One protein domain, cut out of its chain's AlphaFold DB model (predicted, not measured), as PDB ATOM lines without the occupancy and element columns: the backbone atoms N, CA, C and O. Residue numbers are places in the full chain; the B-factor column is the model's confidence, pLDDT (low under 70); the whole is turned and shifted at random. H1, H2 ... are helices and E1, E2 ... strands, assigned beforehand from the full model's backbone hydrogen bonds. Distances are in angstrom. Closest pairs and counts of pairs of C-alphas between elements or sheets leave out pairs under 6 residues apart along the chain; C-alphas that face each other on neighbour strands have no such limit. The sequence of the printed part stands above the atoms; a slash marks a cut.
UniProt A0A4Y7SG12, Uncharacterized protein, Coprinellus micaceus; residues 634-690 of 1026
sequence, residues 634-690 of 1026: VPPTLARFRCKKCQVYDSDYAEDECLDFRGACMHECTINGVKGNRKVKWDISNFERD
ATOM      1  N   VAL A 634       2.396  29.161  -9.553       85.19
ATOM      2  CA  VAL A 634       2.633  28.336 -10.748       85.19
ATOM      3  C   VAL A 634       4.142  28.046 -10.871       85.19
ATOM      4  O   VAL A 634       4.931  28.991 -10.792       85.19
ATOM      5  N   PRO A 635       4.582  26.786 -11.077       86.19
ATOM      6  CA  PRO A 635       5.993  26.474 -11.302       86.19
ATOM      7  C   PRO A 635       6.556  27.198 -12.541       86.19
ATOM      8  O   PRO A 635       5.849  27.296 -13.548       86.19
ATOM      9  N   PRO A 636       7.829  27.648 -12.542       84.38
ATOM     10  CA  PRO A 636       8.417  28.360 -13.684       84.38
ATOM     11  C   PRO A 636       8.382  27.593 -15.017       84.38
ATOM     12  O   PRO A 636       8.344  28.218 -16.071       84.38
ATOM     13  N   THR A 637       8.358  26.256 -14.980       86.31
ATOM     14  CA  THR A 637       8.221  25.378 -16.156       86.31
ATOM     15  C   THR A 637       6.811  25.392 -16.758       86.31
ATOM     16  O   THR A 637       6.661  25.290 -17.978       86.31
ATOM     17  N   LEU A 638       5.774  25.562 -15.928       93.25
ATOM     18  CA  LEU A 638       4.375  25.634 -16.368       93.25
ATOM     19  C   LEU A 638       3.953  27.058 -16.753       93.25
ATOM     20  O   LEU A 638       2.957  27.225 -17.448       93.25
ATOM     21  N   ALA A 639       4.690  28.085 -16.318       95.12
ATOM     22  CA  ALA A 639       4.369  29.478 -16.608       95.12
ATOM     23  C   ALA A 639       4.309  29.750 -18.125       95.12
ATOM     24  O   ALA A 639       5.229  29.412 -18.878       95.12
ATOM     25  N   ARG A 640       3.215  30.380 -18.561       96.94
ATOM     26  CA  ARG A 640       2.971  30.838 -19.933       96.94
ATOM     27  C   ARG A 640       2.428  32.265 -19.914       96.94
ATOM     28  O   ARG A 640       1.835  32.693 -18.920       96.94
ATOM     29  N   PHE A 641       2.674  33.002 -20.992       97.88
ATOM     30  CA  PHE A 641       2.439  34.441 -21.087       97.88
ATOM     31  C   PHE A 641       1.911  34.852 -22.463       97.88
ATOM     32  O   PHE A 641       2.330  34.302 -23.481       97.88
ATOM     33  N   ARG A 642       1.082  35.898 -22.525       97.31
ATOM     34  CA  ARG A 642       0.649  36.529 -23.788       97.31
ATOM     35  C   ARG A 642       1.132  37.969 -23.867       97.31
ATOM     36  O   ARG A 642       1.197  38.662 -22.854       97.31
ATOM     37  N   CYS A 643       1.459  38.442 -25.072       97.06
ATOM     38  CA  CYS A 643       1.815  39.843 -25.301       97.06
ATOM     39  C   CYS A 643       0.560  40.676 -25.609       97.06
ATOM     40  O   CYS A 643       0.037  40.640 -26.727       97.06
ATOM     41  N   LYS A 644       0.139  41.496 -24.638       95.88
ATOM     42  CA  LYS A 644      -1.032  42.395 -24.689       95.88
ATOM     43  C   LYS A 644      -1.039  43.363 -25.873       95.88
ATOM     44  O   LYS A 644      -2.081  43.907 -26.216       95.88
ATOM     45  N   LYS A 645       0.135  43.654 -26.445       94.50
ATOM     46  CA  LYS A 645       0.333  44.742 -27.419       94.50
ATOM     47  C   LYS A 645       0.335  44.315 -28.883       94.50
ATOM     48  O   LYS A 645       0.145  45.174 -29.740       94.50
ATOM     49  N   CYS A 646       0.563  43.040 -29.189       91.62
ATOM     50  CA  CYS A 646       0.535  42.567 -30.577       91.62
ATOM     51  C   CYS A 646      -0.192  41.240 -30.784       91.62
ATOM     52  O   CYS A 646      -0.694  41.048 -31.883       91.62
ATOM     53  N   GLN A 647      -0.230  40.332 -29.796       88.50
ATOM     54  CA  GLN A 647      -0.703  38.942 -29.972       88.50
ATOM     55  C   GLN A 647      -0.042  38.193 -31.160       88.50
ATOM     56  O   GLN A 647      -0.526  37.159 -31.603       88.50
ATOM     57  N   VAL A 648       1.087  38.710 -31.663       90.69
ATOM     58  CA  VAL A 648       1.926  38.079 -32.687       90.69
ATOM     59  C   VAL A 648       3.018  37.297 -31.976       90.69
ATOM     60  O   VAL A 648       3.771  37.873 -31.188       90.69
ATOM     61  N   TYR A 649       3.110  36.014 -32.295       92.56
ATOM     62  CA  TYR A 649       4.122  35.095 -31.792       92.56
ATOM     63  C   TYR A 649       5.188  34.851 -32.866       92.56
ATOM     64  O   TYR A 649       4.905  34.938 -34.063       92.56
ATOM     65  N   ASP A 650       6.419  34.567 -32.444       90.50
ATOM     66  CA  ASP A 650       7.461  34.076 -33.352       90.50
ATOM     67  C   ASP A 650       7.118  32.648 -33.826       90.50
ATOM     68  O   ASP A 650       6.286  31.978 -33.214       90.50
ATOM     69  N   SER A 651       7.741  32.171 -34.913       90.69
ATOM     70  CA  SER A 651       7.427  30.872 -35.550       90.69
ATOM     71  C   SER A 651       7.330  29.711 -34.563       90.69
ATOM     72  O   SER A 651       6.424  28.887 -34.649       90.69
ATOM     73  N   ASP A 652       8.246  29.698 -33.604       90.88
ATOM     74  CA  ASP A 652       8.471  28.620 -32.646       90.88
ATOM     75  C   ASP A 652       7.379  28.572 -31.556       90.88
ATOM     76  O   ASP A 652       7.249  27.574 -30.854       90.88
ATOM     77  N   TYR A 653       6.580  29.641 -31.445       95.31
ATOM     78  CA  TYR A 653       5.469  29.817 -30.503       95.31
ATOM     79  C   TYR A 653       4.112  29.991 -31.214       95.31
ATOM     80  O   TYR A 653       3.080  30.161 -30.567       95.31
ATOM     81  N   ALA A 654       4.089  29.960 -32.551       93.19
ATOM     82  CA  ALA A 654       2.880  30.185 -33.341       93.19
ATOM     83  C   ALA A 654       1.872  29.022 -33.259       93.19
ATOM     84  O   ALA A 654       0.678  29.254 -33.423       93.19
ATOM     85  N   GLU A 655       2.332  27.795 -32.982       92.75
ATOM     86  CA  GLU A 655       1.450  26.650 -32.691       92.75
ATOM     87  C   GLU A 655       0.885  26.686 -31.261       92.75
ATOM     88  O   GLU A 655      -0.208  26.174 -31.037       92.75
ATOM     89  N   ASP A 656       1.608  27.287 -30.309       94.50
ATOM     90  CA  ASP A 656       1.268  27.298 -28.878       94.50
ATOM     91  C   ASP A 656       0.315  28.444 -28.489       94.50
ATOM     92  O   ASP A 656      -0.228  28.426 -27.387       94.50
ATOM     93  N   GLU A 657       0.140  29.455 -29.353       95.75
ATOM     94  CA  GLU A 657      -0.635  30.694 -29.116       95.75
ATOM     95  C   GLU A 657      -0.297  31.440 -27.798       95.75
ATOM     96  O   GLU A 657      -1.033  32.332 -27.356       95.75
ATOM     97  N   CYS A 658       0.864  31.144 -27.207       96.94
ATOM     98  CA  CYS A 658       1.409  31.750 -25.997       96.94
ATOM     99  C   CYS A 658       2.951  31.655 -25.976       96.94
ATOM    100  O   CYS A 658       3.570  30.991 -26.803       96.94
ATOM    101  N   LEU A 659       3.588  32.344 -25.028       97.06
ATOM    102  CA  LEU A 659       5.040  32.360 -24.827       97.06
ATOM    103  C   LEU A 659       5.401  31.664 -23.511       97.06
ATOM    104  O   LEU A 659       4.767  31.909 -22.486       97.06
ATOM    105  N   ASP A 660       6.467  30.866 -23.492       95.88
ATOM    106  CA  ASP A 660       7.113  30.469 -22.235       95.88
ATOM    107  C   ASP A 660       7.942  31.635 -21.652       95.88
ATOM    108  O   ASP A 660       8.024  32.722 -22.231       95.88
ATOM    109  N   PHE A 661       8.578  31.433 -20.494       95.31
ATOM    110  CA  PHE A 661       9.413  32.475 -19.882       95.31
ATOM    111  C   PHE A 661      10.581  32.912 -20.788       95.31
ATOM    112  O   PHE A 661      10.937  34.093 -20.812       95.31
ATOM    113  N   ARG A 662      11.161  31.991 -21.575       94.81
ATOM    114  CA  ARG A 662      12.200  32.322 -22.559       94.81
ATOM    115  C   ARG A 662      11.626  33.175 -23.692       94.81
ATOM    116  O   ARG A 662      12.208  34.213 -24.006       94.81
ATOM    117  N   GLY A 663      10.483  32.788 -24.250       95.62
ATOM    118  CA  GLY A 663       9.778  33.519 -25.302       95.62
ATOM    119  C   GLY A 663       9.419  34.934 -24.863       95.62
ATOM    120  O   GLY A 663       9.776  35.893 -25.541       95.62
ATOM    121  N   ALA A 664       8.827  35.094 -23.677       96.69
ATOM    122  CA  ALA A 664       8.493  36.401 -23.110       96.69
ATOM    123  C   ALA A 664       9.728  37.315 -22.961       96.69
ATOM    124  O   ALA A 664       9.661  38.503 -23.282       96.69
ATOM    125  N   CYS A 665      10.875  36.768 -22.547       95.94
ATOM    126  CA  CYS A 665      12.139  37.507 -22.445       95.94
ATOM    127  C   CYS A 665      12.788  37.849 -23.801       95.94
ATOM    128  O   CYS A 665      13.520  38.837 -23.880       95.94
ATOM    129  N   MET A 666      12.553  37.062 -24.859       94.69
ATOM    130  CA  MET A 666      13.100  37.306 -26.206       94.69
ATOM    131  C   MET A 666      12.181  38.161 -27.098       94.69
ATOM    132  O   MET A 666      12.659  38.778 -28.046       94.69
ATOM    133  N   HIS A 667      10.880  38.202 -26.804       94.94
ATOM    134  CA  HIS A 667       9.843  38.736 -27.684       94.94
ATOM    135  C   HIS A 667       9.991  40.239 -28.003       94.94
ATOM    136  O   HIS A 667       9.758  41.116 -27.161       94.94
ATOM    137  N   GLU A 668      10.294  40.553 -29.267       92.38
ATOM    138  CA  GLU A 668      10.318  41.924 -29.785       92.38
ATOM    139  C   GLU A 668       8.932  42.359 -30.287       92.38
ATOM    140  O   GLU A 668       8.587  42.203 -31.459       92.38
ATOM    141  N   CYS A 669       8.131  42.951 -29.396       91.38
ATOM    142  CA  CYS A 669       6.767  43.381 -29.712       91.38
ATOM    143  C   CYS A 669       6.694  44.328 -30.930       91.38
ATOM    144  O   CYS A 669       7.163  45.475 -30.899       91.38
ATOM    145  N   THR A 670       6.042  43.847 -31.992       88.06
ATOM    146  CA  THR A 670       5.790  44.558 -33.253       88.06
ATOM    147  C   THR A 670       4.313  44.948 -33.361       88.06
ATOM    148  O   THR A 670       3.499  44.268 -33.984       88.06
ATOM    149  N   ILE A 671       3.955  46.078 -32.738       79.44
ATOM    150  CA  ILE A 671       2.602  46.654 -32.825       79.44
ATOM    151  C   ILE A 671       2.171  46.788 -34.297       79.44
ATOM    152  O   ILE A 671       2.925  47.278 -35.141       79.44
ATOM    153  N   ASN A 672       0.938  46.363 -34.585       69.31
ATOM    154  CA  ASN A 672       0.291  46.338 -35.904       69.31
ATOM    155  C   ASN A 672       0.922  45.398 -36.956       69.31
ATOM    156  O   ASN A 672       0.537  45.475 -38.120       69.31
ATOM    157  N   GLY A 673       1.905  44.551 -36.616       60.84
ATOM    158  CA  GLY A 673       2.525  43.589 -37.550       60.84
ATOM    159  C   GLY A 673       3.346  44.202 -38.703       60.84
ATOM    160  O   GLY A 673       4.018  43.488 -39.450       60.84
ATOM    161  N   VAL A 674       3.346  45.530 -38.851       58.09
ATOM    162  CA  VAL A 674       4.111  46.248 -39.875       58.09
ATOM    163  C   VAL A 674       5.585  46.292 -39.465       58.09
ATOM    164  O   VAL A 674       5.973  47.085 -38.606       58.09
ATOM    165  N   LYS A 675       6.426  45.489 -40.133       55.31
ATOM    166  CA  LYS A 675       7.882  45.321 -39.890       55.31
ATOM    167  C   LYS A 675       8.760  46.573 -40.153       55.31
ATOM    168  O   LYS A 675       9.925  46.441 -40.511       55.31
ATOM    169  N   GLY A 676       8.220  47.786 -40.014       58.88
ATOM    170  CA  GLY A 676       8.887  49.047 -40.365       58.88
ATOM    171  C   GLY A 676       8.768  50.191 -39.351       58.88
ATOM    172  O   GLY A 676       9.377  51.233 -39.574       58.88
ATOM    173  N   ASN A 677       8.017  50.039 -38.252       53.59
ATOM    174  CA  ASN A 677       7.868  51.091 -37.237       53.59
ATOM    175  C   ASN A 677       8.452  50.699 -35.873       53.59
ATOM    176  O   ASN A 677       8.560  49.524 -35.539       53.59
ATOM    177  N   ARG A 678       8.868  51.732 -35.124       69.12
ATOM    178  CA  ARG A 678       9.626  51.699 -33.857       69.12
ATOM    179  C   ARG A 678       9.348  50.451 -33.001       69.12
ATOM    180  O   ARG A 678       8.245  50.317 -32.478       69.12
ATOM    181  N   LYS A 679      10.382  49.623 -32.780       76.44
ATOM    182  CA  LYS A 679      10.368  48.554 -31.765       76.44
ATOM    183  C   LYS A 679       9.850  49.122 -30.444       76.44
ATOM    184  O   LYS A 679      10.382  50.125 -29.959       76.44
ATOM    185  N   VAL A 680       8.826  48.497 -29.870       85.62
ATOM    186  CA  VAL A 680       8.350  48.864 -28.532       85.62
ATOM    187  C   VAL A 680       9.471  48.552 -27.544       85.62
ATOM    188  O   VAL A 680      10.104  47.501 -27.638       85.62
ATOM    189  N   LYS A 681       9.732  49.450 -26.590       91.00
ATOM    190  CA  LYS A 681      10.643  49.133 -25.486       91.00
ATOM    191  C   LYS A 681      10.075  47.917 -24.741       91.00
ATOM    192  O   LYS A 681       8.930  47.965 -24.289       91.00
ATOM    193  N   TRP A 682      10.864  46.848 -24.632       95.38
ATOM    194  CA  TRP A 682      10.488  45.682 -23.837       95.38
ATOM    195  C   TRP A 682      10.206  46.117 -22.394       95.38
ATOM    196  O   TRP A 682      10.968  46.893 -21.808       95.38
ATOM    197  N   ASP A 683       9.082  45.656 -21.861       95.75
ATOM    198  CA  ASP A 683       8.539  46.051 -20.569       95.75
ATOM    199  C   ASP A 683       7.649  44.914 -20.054       95.75
ATOM    200  O   ASP A 683       6.872  44.348 -20.825       95.75
ATOM    201  N   ILE A 684       7.749  44.579 -18.768       96.00
ATOM    202  CA  ILE A 684       6.978  43.486 -18.159       96.00
ATOM    203  C   ILE A 684       5.464  43.753 -18.205       96.00
ATOM    204  O   ILE A 684       4.678  42.820 -18.351       96.00
ATOM    205  N   SER A 685       5.046  45.025 -18.191       96.19
ATOM    206  CA  SER A 685       3.637  45.424 -18.320       96.19
ATOM    207  C   SER A 685       3.015  45.079 -19.681       96.19
ATOM    208  O   SER A 685       1.789  45.034 -19.799       96.19
ATOM    209  N   ASN A 686       3.837  44.786 -20.702       95.94
ATOM    210  CA  ASN A 686       3.381  44.326 -22.016       95.94
ATOM    211  C   ASN A 686       2.806  42.900 -21.985       95.94
ATOM    212  O   ASN A 686       2.186  42.495 -22.967       95.94
ATOM    213  N   PHE A 687       3.025  42.145 -20.906       97.44
ATOM    214  CA  PHE A 687       2.650  40.741 -20.805       97.44
ATOM    215  C   PHE A 687       1.531  40.511 -19.776       97.44
ATOM    216  O   PHE A 687       1.325  41.289 -18.841       97.44
ATOM    217  N   GLU A 688       0.785  39.430 -19.972       97.44
ATOM    218  CA  GLU A 688      -0.145  38.827 -19.009       97.44
ATOM    219  C   GLU A 688       0.163  37.345 -18.841       97.44
ATOM    220  O   GLU A 688       0.782  36.735 -19.713       97.44
ATOM    221  N   ARG A 689      -0.263  36.785 -17.705       97.56
ATOM    222  CA  ARG A 689      -0.234  35.347 -17.452       97.56
ATOM    223  C   ARG A 689      -1.269  34.665 -18.348       97.56
ATOM    224  O   ARG A 689      -2.375  35.172 -18.501       97.56
ATOM    225  N   ASP A 690      -0.909  33.527 -18.922       97.56
ATOM    226  CA  ASP A 690      -1.814  32.747 -19.759       97.56
ATOM    227  C   ASP A 690      -2.550  31.684 -18.939       97.56
ATOM    228  O   ASP A 690      -2.051  30.581 -18.709       97.56
TER     229      ASP A 690
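AT A GLANCE: This is residues 634 to 690 of the 1026 residues of an uncharacterized protein of Coprinellus micaceus (UniProt A0A4Y7SG12). The model has little regular structure: a tiny two-stranded sheet, E1 and E2, has one short helix, H1, over one face of it, and two long loops, residues 644 to 660 and residues 667 to 686, join E1 to H1 and H1 to E2. The first printed residues and the loop around Gly 676 make opposite ends of the elongated outline, 36 by 23 by 15 A. The printed part has 57 residues, only 12 in named elements, in the order E1, H1, E2; the class is mixed, the sheet antiparallel, and the whole compact, with a radius of gyration of the C-alphas of 11.1 A.

HOW THE PARTS SIT: E1, residues 641 to 643, and E2, residues 687 to 689, are antiparallel neighbours at 150 degrees. N 642 and O 688 are within hydrogen-bond range at 2.9 A, as are N 688 and O 642 at 3.0 A. The closest C-alphas of E1 and H1, residues 661 to 666, are those of Phe 641 and Ala 664, 6.7 A apart. In H1 every O i to N i+4 pair is within hydrogen-bond range.

IN THESE COORDINATES: E1 begins at C-alpha 641 (2.439, 34.441, -21.087) and spans 6.9 A. H1 spans 8.8 A. E2 spans 7.0 A, ending at C-alpha 689 (-0.234, 35.347, -17.452).

THE WHOLE: The C-alphas farthest apart, of Pro 635 and Gly 676, are 36.9 A apart. Both links are long, and the printed part has no cut. Residues 672 to 678 have pLDDT under 70.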